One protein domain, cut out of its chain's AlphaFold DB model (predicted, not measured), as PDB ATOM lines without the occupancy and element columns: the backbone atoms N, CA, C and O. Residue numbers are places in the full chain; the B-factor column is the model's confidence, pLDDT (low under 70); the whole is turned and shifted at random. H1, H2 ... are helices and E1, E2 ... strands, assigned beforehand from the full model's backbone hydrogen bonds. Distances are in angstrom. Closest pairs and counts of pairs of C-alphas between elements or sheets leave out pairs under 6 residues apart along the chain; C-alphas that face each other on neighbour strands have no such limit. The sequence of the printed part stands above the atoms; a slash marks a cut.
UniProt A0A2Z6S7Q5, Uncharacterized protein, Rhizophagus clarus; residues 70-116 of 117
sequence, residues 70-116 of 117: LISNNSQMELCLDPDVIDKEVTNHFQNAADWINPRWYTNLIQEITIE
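AT A GLANCE: This is residues 70 to 116 of the 117 residues of an uncharacterized protein of Rhizophagus clarus (UniProt A0A2Z6S7Q5). Going along the printed part, you meet a small two-stranded hairpin, E1 and E2, at one end, and then two helices one after the other that carry the chain away from it as a long open zigzag. Residues 91 to 116, of which 91 to 96 belong to H1 and 103 to 115 to H2, stick out as a free arm, with H2 at the far end from the hairpin. The printed part has 47 residues, with two named strands and two named helices in the order E1, E2, H1, H2; the sheet order is E1 - E2, antiparallel, and the class is mixed, helices and strands. The whole is extended, with a radius of gyration of the C-alphas of 16.5 A, and the C-alphas span 47 by 22 by 10 A.

IN THESE COORDINATES: Find C-alpha 70 at (-37.091, 84.179, -31.197); here E1 begins, and it runs over residues 70 to 73, 9.6 A from first to last C-alpha. After a tight link of 2 residues, look at residues 76 to 80 for E2, 12.4 A long. A second tight link of 2 residues leads to C-alpha 83 at (-34.325, 95.436, -25.805), where H1 begins; it runs over residues 83 to 96 and is 19.7 A long. A short link of 6 residues brings you to H2, residues 103 to 115, 18.3 A long, whose last C-alpha is at (-58.326, 78.292, 5.508).

HOW THE PARTS SIT: Start at the hairpin of E1 and E2, antiparallel neighbours whose N-to-C directions stand at 140 degrees. C-alphas 70 and 79 face each other at 4.7 A. Look for N 71 and O 78, and for N 78 and O 71, each pair 2.9 A apart and within hydrogen-bond range. From there go to Cys 80 of E2 and Ile 86 of H1, whose C-alphas are the closest of these two elements at 6.9 A. E1 and H1 are near each other, with 5 pairs of C-alphas within 10 A. H2 is apart from E1, from E2 and from H1. In H1 and H2 every O i to N i+4 pair is within hydrogen-bond range.

THE WHOLE: The C-alphas farthest apart are those of Gln 76 and Glu 116, 49.7 A. Residues 72 to 77 stand free, and so do residues 91 to 116, of which 91 to 96 belong to H1 and 103 to 115 to H2. The printed part has no cut, and no link is long. Read the B-factor column for the model's confidence: the mean pLDDT of the printed part is 70.1, residues 97 to 116 are under 70, and the mean of H2 is 51.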
ATOM      1  N   LEU A  70     -36.489  84.593 -29.930       88.75
ATOM      2  CA  LEU A  70     -37.091  84.179 -31.197       88.75
ATOM      3  C   LEU A  70     -38.591  84.459 -31.152       88.75
ATOM      4  O   LEU A  70     -39.287  83.941 -30.280       88.75
ATOM      5  N   ILE A  71     -39.079  85.261 -32.095       86.44
ATOM      6  CA  ILE A  71     -40.494  85.611 -32.229       86.44
ATOM      7  C   ILE A  71     -41.072  84.823 -33.405       86.44
ATOM      8  O   ILE A  71     -40.549  84.860 -34.518       86.44
ATOM      9  N   SER A  72     -42.158  84.100 -33.145       82.69
ATOM     10  CA  SER A  72     -42.915  83.352 -34.149       82.69
ATOM     11  C   SER A  72     -44.071  84.215 -34.657       82.69
ATOM     12  O   SER A  72     -45.129  84.251 -34.029       82.69
ATOM     13  N   ASN A  73     -43.901  84.854 -35.814       77.75
ATOM     14  CA  ASN A  73     -44.965  85.594 -36.492       77.75
ATOM     15  C   ASN A  73     -45.352  84.866 -37.781       77.75
ATOM     16  O   ASN A  73     -44.539  84.731 -38.689       77.75
ATOM     17  N   ASN A  74     -46.602  84.397 -37.875       70.75
ATOM     18  CA  ASN A  74     -47.175  83.812 -39.098       70.75
ATOM     19  C   ASN A  74     -46.267  82.762 -39.778       70.75
ATOM     20  O   ASN A  74     -46.012  82.829 -40.980       70.75
ATOM     21  N   SER A  75     -45.765  81.804 -38.991       72.12
ATOM     22  CA  SER A  75     -44.887  80.704 -39.438       72.12
ATOM     23  C   SER A  75     -43.467  81.104 -39.859       72.12
ATOM     24  O   SER A  75     -42.701  80.243 -40.292       72.12
ATOM     25  N   GLN A  76     -43.084  82.369 -39.688       75.19
ATOM     26  CA  GLN A  76     -41.705  82.831 -39.811       75.19
ATOM     27  C   GLN A  76     -41.114  83.079 -38.420       75.19
ATOM     28  O   GLN A  76     -41.774  83.622 -37.532       75.19
ATOM     29  N   MET A  77     -39.872  82.633 -38.234       83.88
ATOM     30  CA  MET A  77     -39.110  82.825 -37.001       83.88
ATOM     31  C   MET A  77     -38.145  83.984 -37.203       83.88
ATOM     32  O   MET A  77     -37.263  83.909 -38.059       83.88
ATOM     33  N   GLU A  78     -38.298  85.033 -36.407       87.81
ATOM     34  CA  GLU A  78     -37.424  86.199 -36.433       87.81
ATOM     35  C   GLU A  78     -36.622  86.287 -35.133       87.81
ATOM     36  O   GLU A  78     -37.167  86.150 -34.036       87.81
ATOM     37  N   LEU A  79     -35.308  86.493 -35.253       89.44
ATOM     38  CA  LEU A  79     -34.438  86.725 -34.105       89.44
ATOM     39  C   LEU A  79     -34.464  88.213 -33.751       89.44
ATOM     40  O   LEU A  79     -33.936  89.036 -34.496       89.44
ATOM     41  N   CYS A  80     -35.021  88.541 -32.591       87.56
ATOM     42  CA  CYS A  80     -35.064  89.900 -32.074       87.56
ATOM     43  C   CYS A  80     -33.915  90.151 -31.092       87.56
ATOM     44  O   CYS A  80     -33.655  89.338 -30.202       87.56
ATOM     45  N   LEU A  81     -33.243  91.289 -31.274       90.19
ATOM     46  CA  LEU A  81     -32.139  91.791 -30.442       90.19
ATOM     47  C   LEU A  81     -32.481  93.135 -29.776       90.19
ATOM     48  O   LEU A  81     -31.694  93.637 -28.979       90.19
ATOM     49  N   ASP A  82     -33.606  93.746 -30.156       89.94
ATOM     50  CA  ASP A  82     -34.029  95.050 -29.651       89.94
ATOM     51  C   ASP A  82     -34.554  94.903 -28.209       89.94
ATOM     52  O   ASP A  82     -35.517  94.157 -28.004       89.94
ATOM     53  N   PRO A  83     -33.946  95.576 -27.210       87.69
ATOM     54  CA  PRO A  83     -34.325  95.436 -25.805       87.69
ATOM     55  C   PRO A  83     -35.780  95.811 -25.506       87.69
ATOM     56  O   PRO A  83     -36.431  95.124 -24.720       87.69
ATOM     57  N   ASP A  84     -36.311  96.856 -26.147       87.75
ATOM     58  CA  ASP A  84     -37.674  97.333 -25.889       87.75
ATOM     59  C   ASP A  84     -38.703  96.341 -26.449       87.75
ATOM     60  O   ASP A  84     -39.744  96.069 -25.838       87.75
ATOM     61  N   VAL A  85     -38.394  95.754 -27.608       88.12
ATOM     62  CA  VAL A  85     -39.214  94.701 -28.223       88.12
ATOM     63  C   VAL A  85     -39.122  93.406 -27.418       88.12
ATOM     64  O   VAL A  85     -40.144  92.752 -27.205       88.12
ATOM     65  N   ILE A  86     -37.930  93.056 -26.921       88.50
ATOM     66  CA  ILE A  86     -37.726  91.889 -26.056       88.50
ATOM     67  C   ILE A  86     -38.583  92.004 -24.796       88.50
ATOM     68  O   ILE A  86     -39.364  91.095 -24.516       88.50
ATOM     69  N   ASP A  87     -38.492  93.117 -24.068       86.75
ATOM     70  CA  ASP A  87     -39.246  93.318 -22.829       86.75
ATOM     71  C   ASP A  87     -40.756  93.237 -23.063       86.75
ATOM     72  O   ASP A  87     -41.485  92.611 -22.282       86.75
ATOM     73  N   LYS A  88     -41.234  93.821 -24.164       87.62
ATOM     74  CA  LYS A  88     -42.644  93.775 -24.547       87.62
ATOM     75  C   LYS A  88     -43.112  92.349 -24.833       87.62
ATOM     76  O   LYS A  88     -44.115  91.922 -24.261       87.62
ATOM     77  N   GLU A  89     -42.410  91.612 -25.690       86.62
ATOM     78  CA  GLU A  89     -42.818  90.261 -26.092       86.62
ATOM     79  C   GLU A  89     -42.656  89.241 -24.961       86.62
ATOM     80  O   GLU A  89     -43.505  88.369 -24.785       86.62
ATOM     81  N   VAL A  90     -41.627  89.381 -24.124       85.38
ATOM     82  CA  VAL A  90     -41.433  88.555 -22.923       85.38
ATOM     83  C   VAL A  90     -42.538  88.816 -21.900       85.38
ATOM     84  O   VAL A  90     -43.113  87.874 -21.353       85.38
ATOM     85  N   THR A  91     -42.883  90.085 -21.665       83.38
ATOM     86  CA  THR A  91     -44.000  90.452 -20.783       83.38
ATOM     87  C   THR A  91     -45.310  89.875 -21.306       83.38
ATOM     88  O   THR A  91     -46.053  89.255 -20.549       83.38
ATOM     89  N   ASN A  92     -45.564  90.026 -22.607       84.25
ATOM     90  CA  ASN A  92     -46.734  89.480 -23.283       84.25
ATOM     91  C   ASN A  92     -46.800  87.948 -23.154       84.25
ATOM     92  O   ASN A  92     -47.844  87.407 -22.796       84.25
ATOM     93  N   HIS A  93     -45.676  87.256 -23.367       83.19
ATOM     94  CA  HIS A  93     -45.567  85.811 -23.196       83.19
ATOM     95  C   HIS A  93     -45.915  85.390 -21.769       83.19
ATOM     96  O   HIS A  93     -46.828  84.601 -21.586       83.19
ATOM     97  N   PHE A  94     -45.263  85.935 -20.740       78.94
ATOM     98  CA  PHE A  94     -45.514  85.501 -19.360       78.94
ATOM     99  C   PHE A  94     -46.880  85.932 -18.803       78.94
ATOM    100  O   PHE A  94     -47.379  85.293 -17.881       78.94
ATOM    101  N   GLN A  95     -47.497  86.986 -19.343       77.62
ATOM    102  CA  GLN A  95     -48.857  87.391 -18.968       77.62
ATOM    103  C   GLN A  95     -49.935  86.517 -19.615       77.62
ATOM    104  O   GLN A  95     -50.967  86.279 -18.993       77.62
ATOM    105  N   ASN A  96     -49.696  86.043 -20.841       76.19
ATOM    106  CA  ASN A  96     -50.680  85.306 -21.635       76.19
ATOM    107  C   ASN A  96     -50.363  83.813 -21.793       76.19
ATOM    108  O   ASN A  96     -51.168  83.082 -22.369       76.19
ATOM    109  N   ALA A  97     -49.229  83.338 -21.275       66.88
ATOM    110  CA  ALA A  97     -48.880  81.924 -21.196       66.88
ATOM    111  C   ALA A  97     -49.773  81.228 -20.159       66.88
ATOM    112  O   ALA A  97     -49.352  80.887 -19.054       66.88
ATOM    113  N   ALA A  98     -51.032  81.009 -20.537       51.41
ATOM    114  CA  ALA A  98     -52.019  80.269 -19.763       51.41
ATOM    115  C   ALA A  98     -51.614  78.797 -19.543       51.41
ATOM    116  O   ALA A  98     -52.090  78.162 -18.607       51.41
ATOM    117  N   ASP A  99     -50.687  78.267 -20.346       53.41
ATOM    118  CA  ASP A  99     -50.352  76.839 -20.342       53.41
ATOM    119  C   ASP A  99     -49.286  76.440 -19.313       53.41
ATOM    120  O   ASP A  99     -49.116  75.251 -19.034       53.41
ATOM    121  N   TRP A 100     -48.572  77.398 -18.707       49.41
ATOM    122  CA  TRP A 100     -47.521  77.081 -17.730       49.41
ATOM    123  C   TRP A 100     -47.955  77.160 -16.278       49.41
ATOM    124  O   TRP A 100     -47.138  76.925 -15.388       49.41
ATOM    125  N   ILE A 101     -49.233  77.440 -16.023       51.28
ATOM    126  CA  ILE A 101     -49.781  77.470 -14.675       51.28
ATOM    127  C   ILE A 101     -50.800  76.344 -14.535       51.28
ATOM    128  O   ILE A 101     -51.999  76.531 -14.695       51.28
ATOM    129  N   ASN A 102     -50.309  75.136 -14.247       52.12
ATOM    130  CA  ASN A 102     -51.095  74.014 -13.751       52.12
ATOM    131  C   ASN A 102     -52.047  74.554 -12.679       52.12
ATOM    132  O   ASN A 102     -51.596  75.063 -11.642       52.12
ATOM    133  N   PRO A 103     -53.357  74.418 -12.917       54.88
ATOM    134  CA  PRO A 103     -54.398  74.891 -12.017       54.88
ATOM    135  C   PRO A 103     -54.190  74.444 -10.567       54.88
ATOM    136  O   PRO A 103     -54.590  75.153  -9.647       54.88
ATOM    137  N   ARG A 104     -53.494  73.316 -10.355       51.69
ATOM    138  CA  ARG A 104     -53.137  72.771  -9.042       51.69
ATOM    139  C   ARG A 104     -52.366  73.751  -8.148       51.69
ATOM    140  O   ARG A 104     -52.542  73.719  -6.932       51.69
ATOM    141  N   TRP A 105     -51.518  74.611  -8.716       53.19
ATOM    142  CA  TRP A 105     -50.729  75.571  -7.932       53.19
ATOM    143  C   TRP A 105     -51.579  76.744  -7.440       53.19
ATOM    144  O   TRP A 105     -51.401  77.186  -6.308       53.19
ATOM    145  N   TYR A 106     -52.559  77.189  -8.234       54.25
ATOM    146  CA  TYR A 106     -53.514  78.212  -7.806       54.25
ATOM    147  C   TYR A 106     -54.555  77.675  -6.835       54.25
ATOM    148  O   TYR A 106     -54.871  78.357  -5.867       54.25
ATOM    149  N   THR A 107     -55.074  76.462  -7.046       52.97
ATOM    150  CA  THR A 107     -56.066  75.886  -6.127       52.97
ATOM    151  C   THR A 107     -55.493  75.688  -4.732       52.97
ATOM    152  O   THR A 107     -56.186  75.985  -3.767       52.97
ATOM    153  N   ASN A 108     -54.228  75.272  -4.614       53.91
ATOM    154  CA  ASN A 108     -53.578  75.121  -3.311       53.91
ATOM    155  C   ASN A 108     -53.309  76.480  -2.643       53.91
ATOM    156  O   ASN A 108     -53.607  76.634  -1.466       53.91
ATOM    157  N   LEU A 109     -52.833  77.484  -3.395       48.28
ATOM    158  CA  LEU A 109     -52.603  78.836  -2.866       48.28
ATOM    159  C   LEU A 109     -53.901  79.525  -2.421       48.28
ATOM    160  O   LEU A 109     -53.934  80.161  -1.375       48.28
ATOM    161  N   ILE A 110     -54.983  79.393  -3.193       51.72
ATOM    162  CA  ILE A 110     -56.293  79.954  -2.835       51.72
ATOM    163  C   ILE A 110     -56.871  79.208  -1.622       51.72
ATOM    164  O   ILE A 110     -57.405  79.851  -0.723       51.72
ATOM    165  N   GLN A 111     -56.741  77.877  -1.550       49.72
ATOM    166  CA  GLN A 111     -57.203  77.097  -0.394       49.72
ATOM    167  C   GLN A 111     -56.445  77.454   0.887       49.72
ATOM    168  O   GLN A 111     -57.087  77.671   1.904       49.72
ATOM    169  N   GLU A 112     -55.119  77.582   0.845       49.34
ATOM    170  CA  GLU A 112     -54.316  77.977   2.012       49.34
ATOM    171  C   GLU A 112     -54.680  79.382   2.518       49.34
ATOM    172  O   GLU A 112     -54.790  79.581   3.722       49.34
ATOM    173  N   ILE A 113     -54.969  80.330   1.619       48.75
ATOM    174  CA  ILE A 113     -55.414  81.685   1.995       48.75
ATOM    175  C   ILE A 113     -56.831  81.676   2.592       48.75
ATOM    176  O   ILE A 113     -57.120  82.468   3.481       48.75
ATOM    177  N   THR A 114     -57.713  80.785   2.131       43.81
ATOM    178  CA  THR A 114     -59.116  80.728   2.593       43.81
ATOM    179  C   THR A 114     -59.288  79.900   3.877       43.81
ATOM    180  O   THR A 114     -60.332  79.971   4.511       43.81
ATOM    181  N   ILE A 115     -58.296  79.090   4.265       48.00
ATOM    182  CA  ILE A 115     -58.326  78.292   5.508       48.00
ATOM    183  C   ILE A 115     -57.856  79.115   6.727       48.00
ATOM    184  O   ILE A 115     -58.125  78.723   7.860       48.00
ATOM    185  N   GLU A 116     -57.186  80.254   6.513       46.66
ATOM    186  CA  GLU A 116     -56.711  81.149   7.584       46.66
ATOM    187  C   GLU A 116     -57.625  82.370   7.864       46.66
ATOM    188  O   GLU A 116     -57.268  83.204   8.700       46.66
TER     189      GLU A 116